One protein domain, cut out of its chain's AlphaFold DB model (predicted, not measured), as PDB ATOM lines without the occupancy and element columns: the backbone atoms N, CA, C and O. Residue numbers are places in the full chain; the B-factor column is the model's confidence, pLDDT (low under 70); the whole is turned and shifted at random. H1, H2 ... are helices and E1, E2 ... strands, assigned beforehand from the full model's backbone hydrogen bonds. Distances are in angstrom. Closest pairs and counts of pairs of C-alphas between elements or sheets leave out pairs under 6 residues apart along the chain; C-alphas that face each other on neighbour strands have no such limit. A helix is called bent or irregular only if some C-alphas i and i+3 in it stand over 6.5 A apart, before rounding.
ATOM      1  N   ALA A  20     126.126 162.284 178.880       86.56
ATOM      2  CA  ALA A  20     126.952 161.242 179.486       86.56
ATOM      3  C   ALA A  20     126.442 159.847 179.098       86.56
ATOM      4  O   ALA A  20     127.212 159.041 178.565       86.56
ATOM      5  N   LYS A  21     125.128 159.621 179.229       86.94
ATOM      6  CA  LYS A  21     124.466 158.371 178.815       86.94
ATOM      7  C   LYS A  21     124.646 158.094 177.323       86.94
ATOM      8  O   LYS A  21     124.854 156.953 176.924       86.94
ATOM      9  N   CYS A  22     124.657 159.141 176.496       86.25
ATOM     10  CA  CYS A  22     124.947 159.019 175.066       86.25
ATOM     11  C   CYS A  22     126.327 158.412 174.791       86.25
ATOM     12  O   CYS A  22     126.469 157.541 173.932       86.25
ATOM     13  N   TYR A  23     127.359 158.889 175.496       87.69
ATOM     14  CA  TYR A  23     128.718 158.368 175.340       87.69
ATOM     15  C   TYR A  23     128.844 156.937 175.864       87.69
ATOM     16  O   TYR A  23     129.583 156.151 175.273       87.69
ATOM     17  N   GLU A  24     128.158 156.591 176.953       88.75
ATOM     18  CA  GLU A  24     128.144 155.226 177.491       88.75
ATOM     19  C   GLU A  24     127.491 154.249 176.519       88.75
ATOM     20  O   GLU A  24     128.157 153.316 176.069       88.75
ATOM     21  N   PHE A  25     126.267 154.545 176.078       86.19
ATOM     22  CA  PHE A  25     125.561 153.750 175.076       86.19
ATOM     23  C   PHE A  25     126.399 153.563 173.805       86.19
ATOM     24  O   PHE A  25     126.528 152.462 173.267       86.19
ATOM     25  N   PHE A  26     127.027 154.638 173.327       86.88
ATOM     26  CA  PHE A  26     127.873 154.570 172.143       86.88
ATOM     27  C   PHE A  26     129.100 153.662 172.344       86.88
ATOM     28  O   PHE A  26     129.454 152.906 171.437       86.88
ATOM     29  N   ARG A  27     129.742 153.697 173.521       90.25
ATOM     30  CA  ARG A  27     130.870 152.806 173.847       90.25
ATOM     31  C   ARG A  27     130.440 151.349 173.910       90.25
ATOM     32  O   ARG A  27     131.147 150.515 173.356       90.25
ATOM     33  N   GLU A  28     129.303 151.060 174.533       89.50
ATOM     34  CA  GLU A  28     128.749 149.704 174.606       89.50
ATOM     35  C   GLU A  28     128.478 149.136 173.213       89.50
ATOM     36  O   GLU A  28     128.876 148.014 172.908       89.50
ATOM     37  N   LYS A  29     127.865 149.929 172.323       87.50
ATOM     38  CA  LYS A  29     127.587 149.492 170.948       87.50
ATOM     39  C   LYS A  29     128.848 149.325 170.109       87.50
ATOM     40  O   LYS A  29     128.917 148.408 169.296       87.50
ATOM     41  N   LYS A  30     129.842 150.198 170.285       87.88
ATOM     42  CA  LYS A  30     131.103 150.128 169.535       87.88
ATOM     43  C   LYS A  30     131.995 148.976 170.000       87.88
ATOM     44  O   LYS A  30     132.672 148.364 169.177       87.88
ATOM     45  N   TRP A  31     132.026 148.713 171.302       91.19
ATOM     46  CA  TRP A  31     132.922 147.755 171.944       91.19
ATOM     47  C   TRP A  31     132.150 146.821 172.888       91.19
ATOM     48  O   TRP A  31     132.361 146.871 174.103       91.19
ATOM     49  N   PRO A  32     131.290 145.936 172.351       89.69
ATOM     50  CA  PRO A  32     130.452 145.054 173.169       89.69
ATOM     51  C   PRO A  32     131.272 144.074 174.019       89.69
ATOM     52  O   PRO A  32     130.849 143.683 175.100       89.69
ATOM     53  N   CYS A  33     132.474 143.712 173.561       90.44
ATOM     54  CA  CYS A  33     133.388 142.798 174.254       90.44
ATOM     55  C   CYS A  33     134.560 143.529 174.935       90.44
ATOM     56  O   CYS A  33     135.592 142.925 175.222       90.44
ATOM     57  N   GLY A  34     134.430 144.838 175.163       91.12
ATOM     58  CA  GLY A  34     135.486 145.668 175.738       91.12
ATOM     59  C   GLY A  34     136.358 146.380 174.699       91.12
ATOM     60  O   GLY A  34     136.316 146.124 173.497       91.12
ATOM     61  N   ILE A  35     137.132 147.352 175.186       92.38
ATOM     62  CA  ILE A  35     137.845 148.319 174.343       92.38
ATOM     63  C   ILE A  35     139.016 147.645 173.622       92.38
ATOM     64  O   ILE A  35     139.959 147.167 174.254       92.38
ATOM     65  N   CYS A  36     139.002 147.706 172.292       94.12
ATOM     66  CA  CYS A  36     140.072 147.204 171.436       94.12
ATOM     67  C   CYS A  36     140.663 148.315 170.559       94.12
ATOM     68  O   CYS A  36     139.990 149.276 170.172       94.12
ATOM     69  N   CYS A  37     141.955 148.197 170.253       93.69
ATOM     70  CA  CYS A  37     142.625 149.127 169.355       93.69
ATOM     71  C   CYS A  37     142.106 148.949 167.919       93.69
ATOM     72  O   CYS A  37     142.253 147.860 167.367       93.69
ATOM     73  N   PRO A  38     141.614 150.005 167.246       91.31
ATOM     74  CA  PRO A  38     141.105 149.884 165.879       91.31
ATOM     75  C   PRO A  38     142.197 149.587 164.838       91.31
ATOM     76  O   PRO A  38     141.878 149.184 163.729       91.31
ATOM     77  N   LYS A  39     143.481 149.795 165.171       92.31
ATOM     78  CA  LYS A  39     144.606 149.589 164.244       92.31
ATOM     79  C   LYS A  39     145.200 148.179 164.306       92.31
ATOM     80  O   LYS A  39     145.602 147.649 163.284       92.31
ATOM     81  N   CYS A  40     145.315 147.607 165.504       93.38
ATOM     82  CA  CYS A  40     146.015 146.332 165.725       93.38
ATOM     83  C   CYS A  40     145.195 145.312 166.522       93.38
ATOM     84  O   CYS A  40     145.776 144.350 167.011       93.38
ATOM     85  N   THR A  41     143.906 145.594 166.753       92.62
ATOM     86  CA  THR A  41     142.909 144.771 167.472       92.62
ATOM     87  C   THR A  41     143.252 144.366 168.910       92.62
ATOM     88  O   THR A  41     142.409 143.815 169.611       92.62
ATOM     89  N   SER A  42     144.434 144.727 169.412       94.19
ATOM     90  CA  SER A  42     144.854 144.450 170.784       94.19
ATOM     91  C   SER A  42     143.924 145.096 171.817       94.19
ATOM     92  O   SER A  42     143.558 146.270 171.704       94.19
ATOM     93  N   ASN A  43     143.623 144.342 172.874       93.56
ATOM     94  CA  ASN A  43     142.914 144.788 174.075       93.56
ATOM     95  C   ASN A  43     143.834 145.475 175.105       93.56
ATOM     96  O   ASN A  43     143.365 145.971 176.127       93.56
ATOM     97  N   ARG A  44     145.150 145.552 174.846       94.56
ATOM     98  CA  ARG A  44     146.120 146.246 175.709       94.56
ATOM     99  C   ARG A  44     146.003 147.759 175.528       94.56
ATOM    100  O   ARG A  44     146.829 148.389 174.863       94.56
ATOM    101  N   VAL A  45     144.948 148.342 176.086       95.31
ATOM    102  CA  VAL A  45     144.584 149.752 175.915       95.31
ATOM    103  C   VAL A  45     144.560 150.470 177.263       95.31
ATOM    104  O   VAL A  45     143.875 150.056 178.194       95.31
ATOM    105  N   LYS A  46     145.269 151.599 177.357       94.88
ATOM    106  CA  LYS A  46     145.239 152.503 178.514       94.88
ATOM    107  C   LYS A  46     144.287 153.672 178.258       94.88
ATOM    108  O   LYS A  46     144.324 154.292 177.194       94.88
ATOM    109  N   LYS A  47     143.476 154.020 179.263       93.62
ATOM    110  CA  LYS A  47     142.676 155.258 179.281       93.62
ATOM    111  C   LYS A  47     143.625 156.450 179.454       93.62
ATOM    112  O   LYS A  47     144.346 156.525 180.444       93.62
ATOM    113  N   ASN A  48     143.649 157.354 178.480       92.12
ATOM    114  CA  ASN A  48     144.595 158.470 178.388       92.12
ATOM    115  C   ASN A  48     143.875 159.824 178.504       92.12
ATOM    116  O   ASN A  48     144.048 160.710 177.666       92.12
ATOM    117  N   GLY A  49     143.025 159.952 179.525       91.25
ATOM    118  CA  GLY A  49     142.241 161.156 179.785       91.25
ATOM    119  C   GLY A  49     141.126 161.392 178.766       91.25
ATOM    120  O   GLY A  49     140.579 160.456 178.175       91.25
ATOM    121  N   HIS A  50     140.783 162.662 178.582       89.62
ATOM    122  CA  HIS A  50     139.628 163.107 177.807       89.62
ATOM    123  C   HIS A  50     140.034 164.123 176.734       89.62
ATOM    124  O   HIS A  50     141.116 164.713 176.786       89.62
ATOM    125  N   LYS A  51     139.188 164.305 175.718       83.81
ATOM    126  CA  LYS A  51     139.416 165.299 174.663       83.81
ATOM    127  C   LYS A  51     139.191 166.704 175.233       83.81
ATOM    128  O   LYS A  51     138.147 166.964 175.819       83.81
ATOM    129  N   ARG A  52     140.132 167.630 174.998       80.19
ATOM    130  CA  ARG A  52     140.097 169.010 175.538       80.19
ATOM    131  C   ARG A  52     138.760 169.726 175.308       80.19
ATOM    132  O   ARG A  52     138.213 170.304 176.232       80.19
ATOM    133  N   ASN A  53     138.213 169.619 174.096       79.62
ATOM    134  CA  ASN A  53     136.970 170.297 173.701       79.62
ATOM    135  C   ASN A  53     135.724 169.399 173.847       79.62
ATOM    136  O   ASN A  53     134.651 169.748 173.368       79.62
ATOM    137  N   ALA A  54     135.870 168.203 174.421       81.19
ATOM    138  CA  ALA A  54     134.777 167.264 174.655       81.19
ATOM    139  C   ALA A  54     135.118 166.397 175.880       81.19
ATOM    140  O   ALA A  54     135.598 165.274 175.710       81.19
ATOM    141  N   PRO A  55     134.882 166.896 177.107       85.50
ATOM    142  CA  PRO A  55     135.306 166.228 178.339       85.50
ATOM    143  C   PRO A  55     134.652 164.857 178.531       85.50
ATOM    144  O   PRO A  55     135.216 163.990 179.180       85.50
ATOM    145  N   LEU A  56     133.500 164.603 177.912       87.44
ATOM    146  CA  LEU A  56     132.859 163.287 177.943       87.44
ATOM    147  C   LEU A  56     133.491 162.283 176.966       87.44
ATOM    148  O   LEU A  56     133.365 161.076 177.169       87.44
ATOM    149  N   CYS A  57     134.214 162.760 175.947       88.31
ATOM    150  CA  CYS A  57     134.916 161.921 174.981       88.31
ATOM    151  C   CYS A  57     136.254 161.463 175.559       88.31
ATOM    152  O   CYS A  57     137.115 162.273 175.917       88.31
ATOM    153  N   ARG A  58     136.436 160.148 175.633       91.25
ATOM    154  CA  ARG A  58     137.610 159.519 176.226       91.25
ATOM    155  C   ARG A  58     138.669 159.271 175.161       91.25
ATOM    156  O   ARG A  58     138.376 158.814 174.056       91.25
ATOM    157  N   ASN A  59     139.912 159.569 175.525       93.44
ATOM    158  CA  ASN A  59     141.092 159.238 174.744       93.44
ATOM    159  C   ASN A  59     141.704 157.936 175.262       93.44
ATOM    160  O   ASN A  59     141.745 157.664 176.464       93.44
ATOM    161  N   TYR A  60     142.241 157.156 174.341       94.94
ATOM    162  CA  TYR A  60     142.847 155.859 174.569       94.94
ATOM    163  C   TYR A  60     144.221 155.811 173.907       94.94
ATOM    164  O   TYR A  60     144.453 156.422 172.860       94.94
ATOM    165  N   LYS A  61     145.136 155.060 174.513       96.06
ATOM    166  CA  LYS A  61     146.441 154.737 173.935       96.06
ATOM    167  C   LYS A  61     146.617 153.226 173.938       96.06
ATOM    168  O   LYS A  61     146.468 152.586 174.976       96.06
ATOM    169  N   CYS A  62     146.926 152.657 172.780       96.31
ATOM    170  CA  CYS A  62     147.286 151.252 172.681       96.31
ATOM    171  C   CYS A  62     148.723 151.049 173.172       96.31
ATOM    172  O   CYS A  62     149.634 151.730 172.704       96.31
ATOM    173  N   ASN A  63     148.932 150.096 174.075       95.94
ATOM    174  CA  ASN A  63     150.261 149.729 174.561       95.94
ATOM    175  C   ASN A  63     150.999 148.788 173.597       95.94
ATOM    176  O   ASN A  63     152.208 148.655 173.715       95.94
ATOM    177  N   ASN A  64     150.295 148.157 172.649       94.94
ATOM    178  CA  ASN A  64     150.908 147.260 171.668       94.94
ATOM    179  C   ASN A  64     151.522 148.026 170.485       94.94
ATOM    180  O   ASN A  64     152.690 147.859 170.171       94.94
ATOM    181  N   CYS A  65     150.745 148.906 169.842       95.12
ATOM    182  CA  CYS A  65     151.194 149.656 168.658       95.12
ATOM    183  C   CYS A  65     151.441 151.154 168.911       95.12
ATOM    184  O   CYS A  65     151.732 151.897 167.978       95.12
ATOM    185  N   GLY A  66     151.229 151.646 170.138       94.19
ATOM    186  CA  GLY A  66     151.403 153.060 170.496       94.19
ATOM    187  C   GLY A  66     150.337 154.022 169.947       94.19
ATOM    188  O   GLY A  66     150.333 155.201 170.313       94.19
ATOM    189  N   CYS A  67     149.422 153.546 169.097       93.88
ATOM    190  CA  CYS A  67     148.398 154.369 168.460       93.88
ATOM    191  C   CYS A  67     147.461 155.014 169.494       93.88
ATOM    192  O   CYS A  67     147.043 154.375 170.466       93.88
ATOM    193  N   ARG A  68     147.117 156.284 169.262       93.81
ATOM    194  CA  ARG A  68     146.121 157.028 170.038       93.81
ATOM    195  C   ARG A  68     144.801 157.035 169.285       93.81
ATOM    196  O   ARG A  68     144.777 157.294 168.087       93.81
ATOM    197  N   PHE A  69     143.718 156.775 169.999       92.81
ATOM    198  CA  PHE A  69     142.367 156.797 169.454       92.81
ATOM    199  C   PHE A  69     141.387 157.294 170.516       92.81
ATOM    200  O   PHE A  69     141.740 157.436 171.681       92.81
ATOM    201  N   ASN A  70     140.163 157.602 170.123       91.75
ATOM    202  CA  ASN A  70     139.088 158.045 171.003       91.75
ATOM    203  C   ASN A  70     137.804 157.271 170.695       91.75
ATOM    204  O   ASN A  70     137.791 156.429 169.794       91.75
ATOM    205  N   ASP A  71     136.731 157.570 171.427       89.62
ATOM    206  CA  ASP A  71     135.429 156.923 171.229       89.62
ATOM    207  C   ASP A  71     134.993 156.964 169.744       89.62
ATOM    208  O   ASP A  71     134.563 155.958 169.189       89.62
ATOM    209  N   PHE A  72     135.204 158.085 169.049       88.38
ATOM    210  CA  PHE A  72     134.778 158.271 167.658       88.38
ATOM    211  C   PHE A  72     135.739 157.717 166.605       88.38
ATOM    212  O   PHE A  72     135.404 157.704 165.426       88.38
ATOM    213  N   THR A  73     136.934 157.261 166.974       89.06
ATOM    214  CA  THR A  73     137.930 156.842 165.978       89.06
ATOM    215  C   THR A  73     137.414 155.661 165.156       89.06
ATOM    216  O   THR A  73     136.925 154.671 165.706       89.06
ATOM    217  N   GLY A  74     137.515 155.773 163.830       81.44
ATOM    218  CA  GLY A  74     137.006 154.765 162.897       81.44
ATOM    219  C   GLY A  74     135.484 154.772 162.725       81.44
ATOM    220  O   GLY A  74     134.941 153.795 162.228       81.44
ATOM    221  N   THR A  75     134.778 155.828 163.144       83.00
ATOM    222  CA  THR A  75     133.352 156.014 162.825       83.00
ATOM    223  C   THR A  75     133.142 157.256 161.967       83.00
ATOM    224  O   THR A  75     133.992 158.148 161.910       83.00
ATOM    225  N   ILE A  76     131.976 157.350 161.323       77.94
ATOM    226  CA  ILE A  76     131.562 158.529 160.540       77.94
ATOM    227  C   ILE A  76     131.582 159.803 161.413       77.94
ATOM    228  O   ILE A  76     131.853 160.904 160.927       77.94
ATOM    229  N   LEU A  77     131.398 159.639 162.729       73.81
ATOM    230  CA  LEU A  77     131.410 160.714 163.723       73.81
ATOM    231  C   LEU A  77     132.794 161.347 163.901       73.81
ATOM    232  O   LEU A  77     132.884 162.500 164.311       73.81
ATOM    233  N   ALA A  78     133.877 160.636 163.566       74.75
ATOM    234  CA  ALA A  78     135.238 161.161 163.691       74.75
ATOM    235  C   ALA A  78     135.459 162.431 162.859       74.75
ATOM    236  O   ALA A  78     136.260 163.283 163.237       74.75
ATOM    237  N   ARG A  79     134.765 162.538 161.715       66.50
ATOM    238  CA  ARG A  79     134.937 163.624 160.741       66.50
ATOM    239  C   ARG A  79     134.048 164.833 161.005       66.50
ATOM    240  O   ARG A  79     134.356 165.914 160.513       66.50
ATOM    241  N   LYS A  80     132.944 164.681 161.741       65.75
ATOM    242  CA  LYS A  80     131.977 165.767 161.953       65.75
ATOM    243  C   LYS A  80     132.077 166.313 163.373       65.75
ATOM    244  O   LYS A  80     131.889 165.593 164.344       65.75
ATOM    245  N   HIS A  81     132.282 167.623 163.488       66.81
ATOM    246  CA  HIS A  81     132.374 168.361 164.755       66.81
ATOM    247  C   HIS A  81     131.008 168.604 165.436       66.81
ATOM    248  O   HIS A  81     130.761 169.674 165.976       66.81
ATOM    249  N   HIS A  82     130.098 167.628 165.397       68.19
ATOM    250  CA  HIS A  82     128.755 167.777 165.970       68.19
ATOM    251  C   HIS A  82     128.671 167.080 167.336       68.19
ATOM    252  O   HIS A  82     129.274 166.016 167.512       68.19
ATOM    253  N   PRO A  83     127.943 167.647 168.315       73.50
ATOM    254  CA  PRO A  83     127.792 167.031 169.627       73.50
ATOM    255  C   PRO A  83     127.039 165.697 169.522       73.50
ATOM    256  O   PRO A  83     126.115 165.553 168.724       73.50
ATOM    257  N   ILE A  84     127.427 164.714 170.343       75.31
ATOM    258  CA  ILE A  84     126.969 163.316 170.221       75.31
ATOM    259  C   ILE A  84     125.440 163.153 170.271       75.31
ATOM    260  O   ILE A  84     124.887 162.294 169.593       75.31
ATOM    261  N   ARG A  85     124.755 164.034 171.007       76.31
ATOM    262  CA  ARG A  85     123.289 164.104 171.101       76.31
ATOM    263  C   ARG A  85     122.604 164.268 169.740       76.31
ATOM    264  O   ARG A  85     121.609 163.606 169.481       76.31
ATOM    265  N   VAL A  86     123.178 165.072 168.840       73.25
ATOM    266  CA  VAL A  86     122.634 165.295 167.486       73.25
ATOM    267  C   VAL A  86     122.661 163.998 166.687       73.25
ATOM    268  O   VAL A  86     121.727 163.691 165.959       73.25
ATOM    269  N   TRP A  87     123.712 163.202 166.866       74.00
ATOM    270  CA  TRP A  87     123.864 161.934 166.169       74.00
ATOM    271  C   TRP A  87     122.924 160.855 166.670       74.00
ATOM    272  O   TRP A  87     122.407 160.097 165.859       74.00
ATOM    273  N   ILE A  88     122.687 160.789 167.979       74.69
ATOM    274  CA  ILE A  88     121.694 159.866 168.530       74.69
ATOM    275  C   ILE A  88     120.316 160.220 167.985       74.69
ATOM    276  O   ILE A  88     119.666 159.350 167.423       74.69
ATOM    277  N   VAL A  89     119.920 161.494 168.007       75.75
ATOM    278  CA  VAL A  89     118.648 161.906 167.395       75.75
ATOM    279  C   VAL A  89     118.595 161.547 165.909       75.75
ATOM    280  O   VAL A  89     117.609 160.962 165.477       75.75
ATOM    281  N   MET A  90     119.652 161.807 165.132       71.19
ATOM    282  CA  MET A  90     119.686 161.427 163.714       71.19
ATOM    283  C   MET A  90     119.549 159.916 163.502       71.19
ATOM    284  O   MET A  90     118.763 159.517 162.660       71.19
ATOM    285  N   LEU A  91     120.264 159.080 164.263       70.12
ATOM    286  CA  LEU A  91     120.194 157.618 164.142       70.12
ATOM    287  C   LEU A  91     118.827 157.046 164.543       70.12
ATOM    288  O   LEU A  91     118.398 156.043 163.976       70.12
ATOM    289  N   TYR A  92     118.173 157.646 165.540       71.06
ATOM    290  CA  TYR A  92     116.847 157.227 165.997       71.06
ATOM    291  C   TYR A  92     115.725 157.743 165.086       71.06
ATOM    292  O   TYR A  92     114.741 157.037 164.909       71.06
ATOM    293  N   CYS A  93     115.871 158.935 164.500       63.00
ATOM    294  CA  CYS A  93     114.866 159.559 163.632       63.00
ATOM    295  C   CYS A  93     115.048 159.221 162.139       63.00
ATOM    296  O   CYS A  93     114.208 159.578 161.321       63.00
ATOM    297  N   SER A  94     116.147 158.562 161.759       59.38
ATOM    298  CA  SER A  94     116.379 158.054 160.399       59.38
ATOM    299  C   SER A  94     115.817 156.645 160.168       59.38
ATOM    300  O   SER A  94     116.247 155.966 159.236       59.38
ATOM    301  N   ARG A  95     114.948 156.171 161.061       49.84
ATOM    302  CA  ARG A  95     114.192 154.923 160.942       49.84
ATOM    303  C   ARG A  95     112.731 155.258 160.703       49.84
ATOM    304  O   ARG A  95     112.119 154.511 159.918       49.84
TER     305      ARG A  95
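What this domain is: This is residues 20 to 95 of the 95 residues of the protein "Conserved domain protein" of delta proteobacterium NaphS2 (UniProt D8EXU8). What would one see first? A small sheet of three strands, E1, E2 and E3, makes one part of the model, and two helices, H1 and H3, meet near their first residues as a V beside one end of it, with residues 89 to 95 sticking out. A long loop, residues 31 to 44, leads from H1 to E1, and the short helix H2 comes between E3 and H3 along the chain. What is it made of? The printed part has 76 residues with three named helices and three named strands, in the order H1 E1 E2 E3 H2 H3; the sheet runs E1 - E2 - E3, antiparallel throughout, and the class is mixed, helices and strands. How large is it? It is compact, with a radius of gyration of the C-alphas of 12.7 A, and spans 39 by 26 by 21 A.

Where its parts are: Where does the printed part begin? H1, residues 20 to 30, starts with C-alpha 20 at (126.952, 161.242, 179.486) and is 15.5 A long. Where are the strands? E1 is residues 45 to 51, 16.4 A, from C-alpha 45 at (144.584, 149.752, 175.915). E2 is residues 54 to 62, 20.4 A, and bends by 64 degrees at residue 57; E3 is residues 68 to 70, 7.2 A. What follows? H2 is residues 76 to 79, neither bent nor irregular, but only just: C-alphas 76 and 79 are 6.1 A apart. H3 is residues 84 to 93, 14.3 A, ending with C-alpha 93 at (114.866, 159.559, 163.632).

How they stand to each other: What does H1 meet? H1 is on the sheet but only grazes it, with residues 20 to 27; its closest C-alphas to E2 are Ala 20 and Leu 56, 6.4 A apart. H1 and H3 touch, closest at the C-alphas of Cys 22 and Arg 85, 6.7 A, at a steep tilt of 65 degrees, the same way. How are the strands joined? The three form a meander, each strand the antiparallel neighbour of the one before. Hairpin E1 and E2 has N 46 and O 61 at 2.8 A, and hairpin E2 and E3 has N 60 and O 69 at 2.7 A, within hydrogen-bond range. Where is H2? It is not on the sheet and touches no helix; H2 and H3 are only just apart, closest 8.0 A. What do the helix backbones show? In H1 and H3 every O i to N i+4 pair is within hydrogen-bond range; H2 is too short for such a pair.

The domain as a whole: How far does it reach? The two C-alphas farthest apart, of Asn 64 and Arg 95, are 39.0 A apart. Is it continuous? The printed part has no cut; the link from H1 to E1 is long, and the other links are tight. Where is confidence low? Residues 79 to 82 and 93 to 95 have a pLDDT under 70, against a mean of 85.0 for the printed part.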